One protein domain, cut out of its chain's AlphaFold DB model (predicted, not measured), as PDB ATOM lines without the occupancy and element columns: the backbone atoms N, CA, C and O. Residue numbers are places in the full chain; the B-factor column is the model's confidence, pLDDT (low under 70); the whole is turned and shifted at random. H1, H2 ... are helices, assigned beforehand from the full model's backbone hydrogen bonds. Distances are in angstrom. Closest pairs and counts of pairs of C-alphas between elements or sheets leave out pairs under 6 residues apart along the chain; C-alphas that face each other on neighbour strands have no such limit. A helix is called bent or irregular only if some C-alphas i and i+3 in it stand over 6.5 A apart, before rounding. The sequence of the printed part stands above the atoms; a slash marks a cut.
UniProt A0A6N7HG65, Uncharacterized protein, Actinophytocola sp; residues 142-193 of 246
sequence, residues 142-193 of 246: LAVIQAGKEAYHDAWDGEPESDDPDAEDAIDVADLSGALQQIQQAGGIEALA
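AT A GLANCE: This is residues 142 to 193 of the 246 residues of an uncharacterized protein of Actinophytocola sp (UniProt A0A6N7HG65). Two helices, H1 and H2, pack together into a small body, and the long loop between them reaches away from it, with residues 161 to 167 sticking out. H2 folds sharply at a kink near residue 187. The printed part has 52 residues with two named helices, H1 then H2, and no named strand; its class is all helix. It is only just compact, close to loose, with a radius of gyration of the C-alphas of 11.4 A, and elongated, spanning 36 by 20 by 13 A.

HOW THE PARTS SIT: H1, residues 142 to 155, and H2, residues 176 to 193, touch, with 26 pairs of C-alphas within 8 A. Their closest C-alphas are those of Gly 148 and Ala 179, 3.9 A apart. They run the same way at a steep tilt of 67 degrees, only just short of about perpendicular, though the line of H2 is a rough one. H2 is irregular: C-alphas 186 and 189 are 9.5 A apart, against about 5 A in a regular helix, and the kink near residue 187 is 122 degrees. In H1 every O i to N i+4 pair is within hydrogen-bond range; in H2, 9 of 14 are.

IN THESE COORDINATES: H1 begins at C-alpha 142 at (14.988, -58.237, -4.040) and measures 20.1 A from first to last C-alpha. H2 begins at C-alpha 176 at (14.125, -53.150, 2.234), ends at C-alpha 193 at (5.234, -45.703, -7.565) and measures 15.2 A.

THE WHOLE: The C-alphas farthest apart, those of Asp 163 and Ala 193, are 36.1 A apart. The link from H1 to H2, 20 residues, is long, and its residues 161 to 167 stand free. The printed part has no cut. The mean pLDDT of the printed part is 82.8, and residues 157 to 171 are under 70.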
ATOM      1  N   LEU A 142      13.644 -58.316  -3.467       96.62
ATOM      2  CA  LEU A 142      14.988 -58.237  -4.040       96.62
ATOM      3  C   LEU A 142      15.057 -57.196  -5.160       96.62
ATOM      4  O   LEU A 142      16.073 -56.518  -5.295       96.62
ATOM      5  N   ALA A 143      13.981 -57.053  -5.940       97.81
ATOM      6  CA  ALA A 143      13.887 -56.008  -6.955       97.81
ATOM      7  C   ALA A 143      13.876 -54.601  -6.334       97.81
ATOM      8  O   ALA A 143      14.544 -53.714  -6.861       97.81
ATOM      9  N   VAL A 144      13.202 -54.416  -5.192       98.19
ATOM     10  CA  VAL A 144      13.201 -53.132  -4.470       98.19
ATOM     11  C   VAL A 144      14.589 -52.811  -3.926       98.19
ATOM     12  O   VAL A 144      15.071 -51.698  -4.110       98.19
ATOM     13  N   ILE A 145      15.268 -53.790  -3.317       96.31
ATOM     14  CA  ILE A 145      16.641 -53.615  -2.819       96.31
ATOM     15  C   ILE A 145      17.587 -53.212  -3.950       96.31
ATOM     16  O   ILE A 145      18.376 -52.280  -3.802       96.31
ATOM     17  N   GLN A 146      17.479 -53.875  -5.102       95.25
ATOM     18  CA  GLN A 146      18.278 -53.537  -6.273       95.25
ATOM     19  C   GLN A 146      17.983 -52.118  -6.788       95.25
ATOM     20  O   GLN A 146      18.919 -51.382  -7.083       95.25
ATOM     21  N   ALA A 147      16.711 -51.709  -6.838       97.00
ATOM     22  CA  ALA A 147      16.330 -50.348  -7.215       97.00
ATOM     23  C   ALA A 147      16.862 -49.296  -6.223       97.00
ATOM     24  O   ALA A 147      17.296 -48.228  -6.641       97.00
ATOM     25  N   GLY A 148      16.902 -49.608  -4.924       95.44
ATOM     26  CA  GLY A 148      17.521 -48.751  -3.909       95.44
ATOM     27  C   GLY A 148      19.024 -48.565  -4.100       95.44
ATOM     28  O   GLY A 148      19.521 -47.452  -3.957       95.44
ATOM     29  N   LYS A 149      19.742 -49.626  -4.493       93.12
ATOM     30  CA  LYS A 149      21.168 -49.537  -4.860       93.12
ATOM     31  C   LYS A 149      21.382 -48.633  -6.068       93.12
ATOM     32  O   LYS A 149      22.285 -47.807  -6.063       93.12
ATOM     33  N   GLU A 150      20.546 -48.784  -7.091       93.12
ATOM     34  CA  GLU A 150      20.596 -47.945  -8.292       93.12
ATOM     35  C   GLU A 150      20.308 -46.474  -7.957       93.12
ATOM     36  O   GLU A 150      21.085 -45.608  -8.344       93.12
ATOM     37  N   ALA A 151      19.275 -46.198  -7.154       93.56
ATOM     38  CA  ALA A 151      18.937 -44.849  -6.703       93.56
ATOM     39  C   ALA A 151      20.067 -44.187  -5.895       93.56
ATOM     40  O   ALA A 151      20.361 -43.011  -6.104       93.56
ATOM     41  N   TYR A 152      20.723 -44.942  -5.009       89.75
ATOM     42  CA  TYR A 152      21.892 -44.471  -4.265       89.75
ATOM     43  C   TYR A 152      23.045 -44.083  -5.201       89.75
ATOM     44  O   TYR A 152      23.606 -42.994  -5.077       89.75
ATOM     45  N   HIS A 153      23.369 -44.945  -6.171       87.19
ATOM     46  CA  HIS A 153      24.420 -44.663  -7.147       87.19
ATOM     47  C   HIS A 153      24.088 -43.464  -8.047       87.19
ATOM     48  O   HIS A 153      24.988 -42.689  -8.355       87.19
ATOM     49  N   ASP A 154      22.825 -43.284  -8.443       87.19
ATOM     50  CA  ASP A 154      22.395 -42.154  -9.276       87.19
ATOM     51  C   ASP A 154      22.425 -40.813  -8.522       87.19
ATOM     52  O   ASP A 154      22.700 -39.775  -9.124       87.19
ATOM     53  N   ALA A 155      22.151 -40.814  -7.212       84.56
ATOM     54  CA  ALA A 155      22.228 -39.615  -6.373       84.56
ATOM     55  C   ALA A 155      23.677 -39.191  -6.066       84.56
ATOM     56  O   ALA A 155      23.932 -38.044  -5.686       84.56
ATOM     57  N   TRP A 156      24.633 -40.107  -6.223       81.00
ATOM     58  CA  TRP A 156      26.045 -39.850  -5.984       81.00
ATOM     59  C   TRP A 156      26.685 -39.127  -7.181       81.00
ATOM     60  O   TRP A 156      27.261 -39.732  -8.081       81.00
ATOM     61  N   ASP A 157      26.623 -37.793  -7.171       67.81
ATOM     62  CA  ASP A 157      27.233 -36.915  -8.189       67.81
ATOM     63  C   ASP A 157      28.760 -36.702  -8.001       67.81
ATOM     64  O   ASP A 157      29.395 -35.935  -8.732       67.81
ATOM     65  N   GLY A 158      29.375 -37.340  -6.999       60.25
ATOM     66  CA  GLY A 158      30.790 -37.162  -6.665       60.25
ATOM     67  C   GLY A 158      31.711 -38.144  -7.391       60.25
ATOM     68  O   GLY A 158      31.524 -39.355  -7.297       60.25
ATOM     69  N   GLU A 159      32.779 -37.647  -8.030       57.44
ATOM     70  CA  GLU A 159      33.985 -38.475  -8.184       57.44
ATOM     71  C   GLU A 159      34.368 -38.978  -6.780       57.44
ATOM     72  O   GLU A 159      34.330 -38.172  -5.846       57.44
ATOM     73  N   PRO A 160      34.679 -40.273  -6.592       58.75
ATOM     74  CA  PRO A 160      34.969 -40.810  -5.268       58.75
ATOM     75  C   PRO A 160      36.071 -39.967  -4.611       58.75
ATOM     76  O   PRO A 160      37.202 -39.920  -5.094       58.75
ATOM     77  N   GLU A 161      35.733 -39.255  -3.526       56.69
ATOM     78  CA  GLU A 161      36.688 -38.393  -2.807       56.69
ATOM     79  C   GLU A 161      37.799 -39.212  -2.130       56.69
ATOM     80  O   GLU A 161      38.825 -38.667  -1.712       56.69
ATOM     81  N   SER A 162      37.632 -40.534  -2.062       57.25
ATOM     82  CA  SER A 162      38.626 -41.474  -1.577       57.25
ATOM     83  C   SER A 162      39.095 -42.418  -2.683       57.25
ATOM     84  O   SER A 162      38.293 -43.108  -3.301       57.25
ATOM     85  N   ASP A 163      40.418 -42.579  -2.811       61.06
ATOM     86  CA  ASP A 163      41.078 -43.713  -3.494       61.06
ATOM     87  C   ASP A 163      40.790 -45.075  -2.805       61.06
ATOM     88  O   ASP A 163      41.506 -46.056  -3.023       61.06
ATOM     89  N   ASP A 164      39.796 -45.127  -1.917       59.56
ATOM     90  CA  ASP A 164      39.390 -46.314  -1.185       59.56
ATOM     91  C   ASP A 164      38.327 -47.059  -2.008       59.56
ATOM     92  O   ASP A 164      37.185 -46.595  -2.083       59.56
ATOM     93  N   PRO A 165      38.681 -48.184  -2.658       58.62
ATOM     94  CA  PRO A 165      37.741 -48.962  -3.458       58.62
ATOM     95  C   PRO A 165      36.609 -49.569  -2.620       58.62
ATOM     96  O   PRO A 165      35.629 -50.015  -3.205       58.62
ATOM     97  N   ASP A 166      36.732 -49.578  -1.288       57.75
ATOM     98  CA  ASP A 166      35.723 -50.120  -0.379       57.75
ATOM     99  C   ASP A 166      34.735 -49.029   0.110       57.75
ATOM    100  O   ASP A 166      33.733 -49.344   0.752       57.75
ATOM    101  N   ALA A 167      34.970 -47.742  -0.198       56.12
ATOM    102  CA  ALA A 167      34.072 -46.644   0.187       56.12
ATOM    103  C   ALA A 167      32.792 -46.581  -0.665       56.12
ATOM    104  O   ALA A 167      31.746 -46.166  -0.166       56.12
ATOM    105  N   GLU A 168      32.847 -47.037  -1.921       55.25
ATOM    106  CA  GLU A 168      31.655 -47.179  -2.775       55.25
ATOM    107  C   GLU A 168      30.686 -48.250  -2.233       55.25
ATOM    108  O   GLU A 168      29.479 -48.150  -2.449       55.25
ATOM    109  N   ASP A 169      31.199 -49.214  -1.460       55.03
ATOM    110  CA  ASP A 169      30.434 -50.294  -0.824       55.03
ATOM    111  C   ASP A 169      29.940 -49.938   0.601       55.03
ATOM    112  O   ASP A 169      29.248 -50.735   1.236       55.03
ATOM    113  N   ALA A 170      30.288 -48.760   1.142       53.78
ATOM    114  CA  ALA A 170      30.089 -48.449   2.565       53.78
ATOM    115  C   ALA A 170      28.643 -48.083   2.955       53.78
ATOM    116  O   ALA A 170      28.290 -48.181   4.132       53.78
ATOM    117  N   ILE A 171      27.788 -47.709   1.997       62.09
ATOM    118  CA  ILE A 171      26.336 -47.608   2.219       62.09
ATOM    119  C   ILE A 171      25.702 -48.846   1.593       62.09
ATOM    120  O   ILE A 171      25.175 -48.833   0.481       62.09
ATOM    121  N   ASP A 172      25.808 -49.963   2.313       73.75
ATOM    122  CA  ASP A 172      25.182 -51.212   1.897       73.75
ATOM    123  C   ASP A 172      23.668 -51.068   2.054       73.75
ATOM    124  O   ASP A 172      23.109 -51.157   3.150       73.75
ATOM    125  N   VAL A 173      22.987 -50.832   0.934       86.69
ATOM    126  CA  VAL A 173      21.538 -51.007   0.820       86.69
ATOM    127  C   VAL A 173      21.252 -52.511   0.930       86.69
ATOM    128  O   VAL A 173      21.058 -53.214  -0.063       86.69
ATOM    129  N   ALA A 174      21.324 -53.028   2.154       90.00
ATOM    130  CA  ALA A 174      21.278 -54.457   2.450       90.00
ATOM    131  C   ALA A 174      19.847 -54.975   2.636       90.00
ATOM    132  O   ALA A 174      19.591 -56.172   2.482       90.00
ATOM    133  N   ASP A 175      18.918 -54.081   2.971       94.50
ATOM    134  CA  ASP A 175      17.547 -54.414   3.322       94.50
ATOM    135  C   ASP A 175      16.525 -53.484   2.661       94.50
ATOM    136  O   ASP A 175      16.845 -52.473   2.028       94.50
ATOM    137  N   LEU A 176      15.257 -53.870   2.797       96.50
ATOM    138  CA  LEU A 176      14.125 -53.150   2.234       96.50
ATOM    139  C   LEU A 176      13.998 -51.718   2.784       96.50
ATOM    140  O   LEU A 176      13.613 -50.821   2.039       96.50
ATOM    141  N   SER A 177      14.310 -51.494   4.065       95.56
ATOM    142  CA  SER A 177      14.191 -50.177   4.701       95.56
ATOM    143  C   SER A 177      15.190 -49.197   4.098       95.56
ATOM    144  O   SER A 177      14.805 -48.117   3.646       95.56
ATOM    145  N   GLY A 178      16.461 -49.601   4.024       94.00
ATOM    146  CA  GLY A 178      17.509 -48.823   3.373       94.00
ATOM    147  C   GLY A 178      17.172 -48.551   1.910       94.00
ATOM    148  O   GLY A 178      17.313 -47.425   1.444       94.00
ATOM    149  N   ALA A 179      16.636 -49.541   1.193       96.25
ATOM    150  CA  ALA A 179      16.287 -49.379  -0.214       96.25
ATOM    151  C   ALA A 179      15.190 -48.333  -0.449       96.25
ATOM    152  O   ALA A 179      15.347 -47.456  -1.296       96.25
ATOM    153  N   LEU A 180      14.102 -48.397   0.327       96.62
ATOM    154  CA  LEU A 180      13.002 -47.432   0.242       96.62
ATOM    155  C   LEU A 180      13.470 -46.012   0.573       96.62
ATOM    156  O   LEU A 180      13.078 -45.070  -0.115       96.62
ATOM    157  N   GLN A 181      14.339 -45.866   1.578       94.06
ATOM    158  CA  GLN A 181      14.924 -44.576   1.938       94.06
ATOM    159  C   GLN A 181      15.719 -43.977   0.771       94.06
ATOM    160  O   GLN A 181      15.514 -42.811   0.438       94.06
ATOM    161  N   GLN A 182      16.587 -44.764   0.127       94.62
ATOM    162  CA  GLN A 182      17.406 -44.278  -0.990       94.62
ATOM    163  C   GLN A 182      16.558 -43.888  -2.206       94.62
ATOM    164  O   GLN A 182      16.762 -42.827  -2.791       94.62
ATOM    165  N   ILE A 183      15.539 -44.688  -2.541       96.38
ATOM    166  CA  ILE A 183      14.596 -44.363  -3.624       96.38
ATOM    167  C   ILE A 183      13.876 -43.039  -3.335       96.38
ATOM    168  O   ILE A 183      13.784 -42.173  -4.209       96.38
ATOM    169  N   GLN A 184      13.390 -42.863  -2.103       94.62
ATOM    170  CA  GLN A 184      12.703 -41.641  -1.696       94.62
ATOM    171  C   GLN A 184      13.634 -40.421  -1.717       94.62
ATOM    172  O   GLN A 184      13.199 -39.337  -2.100       94.62
ATOM    173  N   GLN A 185      14.900 -40.570  -1.325       92.00
ATOM    174  CA  GLN A 185      15.876 -39.479  -1.382       92.00
ATOM    175  C   GLN A 185      16.188 -39.062  -2.824       92.00
ATOM    176  O   GLN A 185      16.254 -37.868  -3.106       92.00
ATOM    177  N   ALA A 186      16.326 -40.024  -3.739       93.56
ATOM    178  CA  ALA A 186      16.679 -39.748  -5.128       93.56
ATOM    179  C   ALA A 186      15.530 -39.111  -5.934       93.56
ATOM    180  O   ALA A 186      15.771 -38.229  -6.759       93.56
ATOM    181  N   GLY A 187      14.282 -39.545  -5.719       92.75
ATOM    182  CA  GLY A 187      13.148 -39.144  -6.566       92.75
ATOM    183  C   GLY A 187      11.848 -38.819  -5.830       92.75
ATOM    184  O   GLY A 187      10.795 -38.712  -6.459       92.75
ATOM    185  N   GLY A 188      11.893 -38.657  -4.509       92.38
ATOM    186  CA  GLY A 188      10.716 -38.383  -3.688       92.38
ATOM    187  C   GLY A 188       9.746 -39.566  -3.600       92.38
ATOM    188  O   GLY A 188      10.054 -40.700  -3.958       92.38
ATOM    189  N   ILE A 189       8.532 -39.291  -3.115       90.06
ATOM    190  CA  ILE A 189       7.474 -40.305  -2.957       90.06
ATOM    191  C   ILE A 189       7.030 -40.875  -4.314       90.06
ATOM    192  O   ILE A 189       6.669 -42.047  -4.399       90.06
ATOM    193  N   GLU A 190       7.083 -40.077  -5.383       91.88
ATOM    194  CA  GLU A 190       6.676 -40.502  -6.728       91.88
ATOM    195  C   GLU A 190       7.551 -41.647  -7.259       91.88
ATOM    196  O   GLU A 190       7.031 -42.571  -7.881       91.88
ATOM    197  N   ALA A 191       8.848 -41.665  -6.930       95.56
ATOM    198  CA  ALA A 191       9.755 -42.736  -7.343       95.56
ATOM    199  C   ALA A 191       9.353 -44.117  -6.792       95.56
ATOM    200  O   ALA A 191       9.589 -45.139  -7.439       95.56
ATOM    201  N   LEU A 192       8.678 -44.168  -5.638       95.75
ATOM    202  CA  LEU A 192       8.162 -45.420  -5.077       95.75
ATOM    203  C   LEU A 192       7.075 -46.042  -5.967       95.75
ATOM    204  O   LEU A 192       6.968 -47.266  -6.037       95.75
ATOM    205  N   ALA A 193       6.293 -45.223  -6.679       94.19
ATOM    206  CA  ALA A 193       5.234 -45.703  -7.565       94.19
ATOM    207  C   ALA A 193       5.769 -46.418  -8.812       94.19
ATOM    208  O   ALA A 193       5.129 -47.352  -9.299       94.19
TER     209      ALA A 193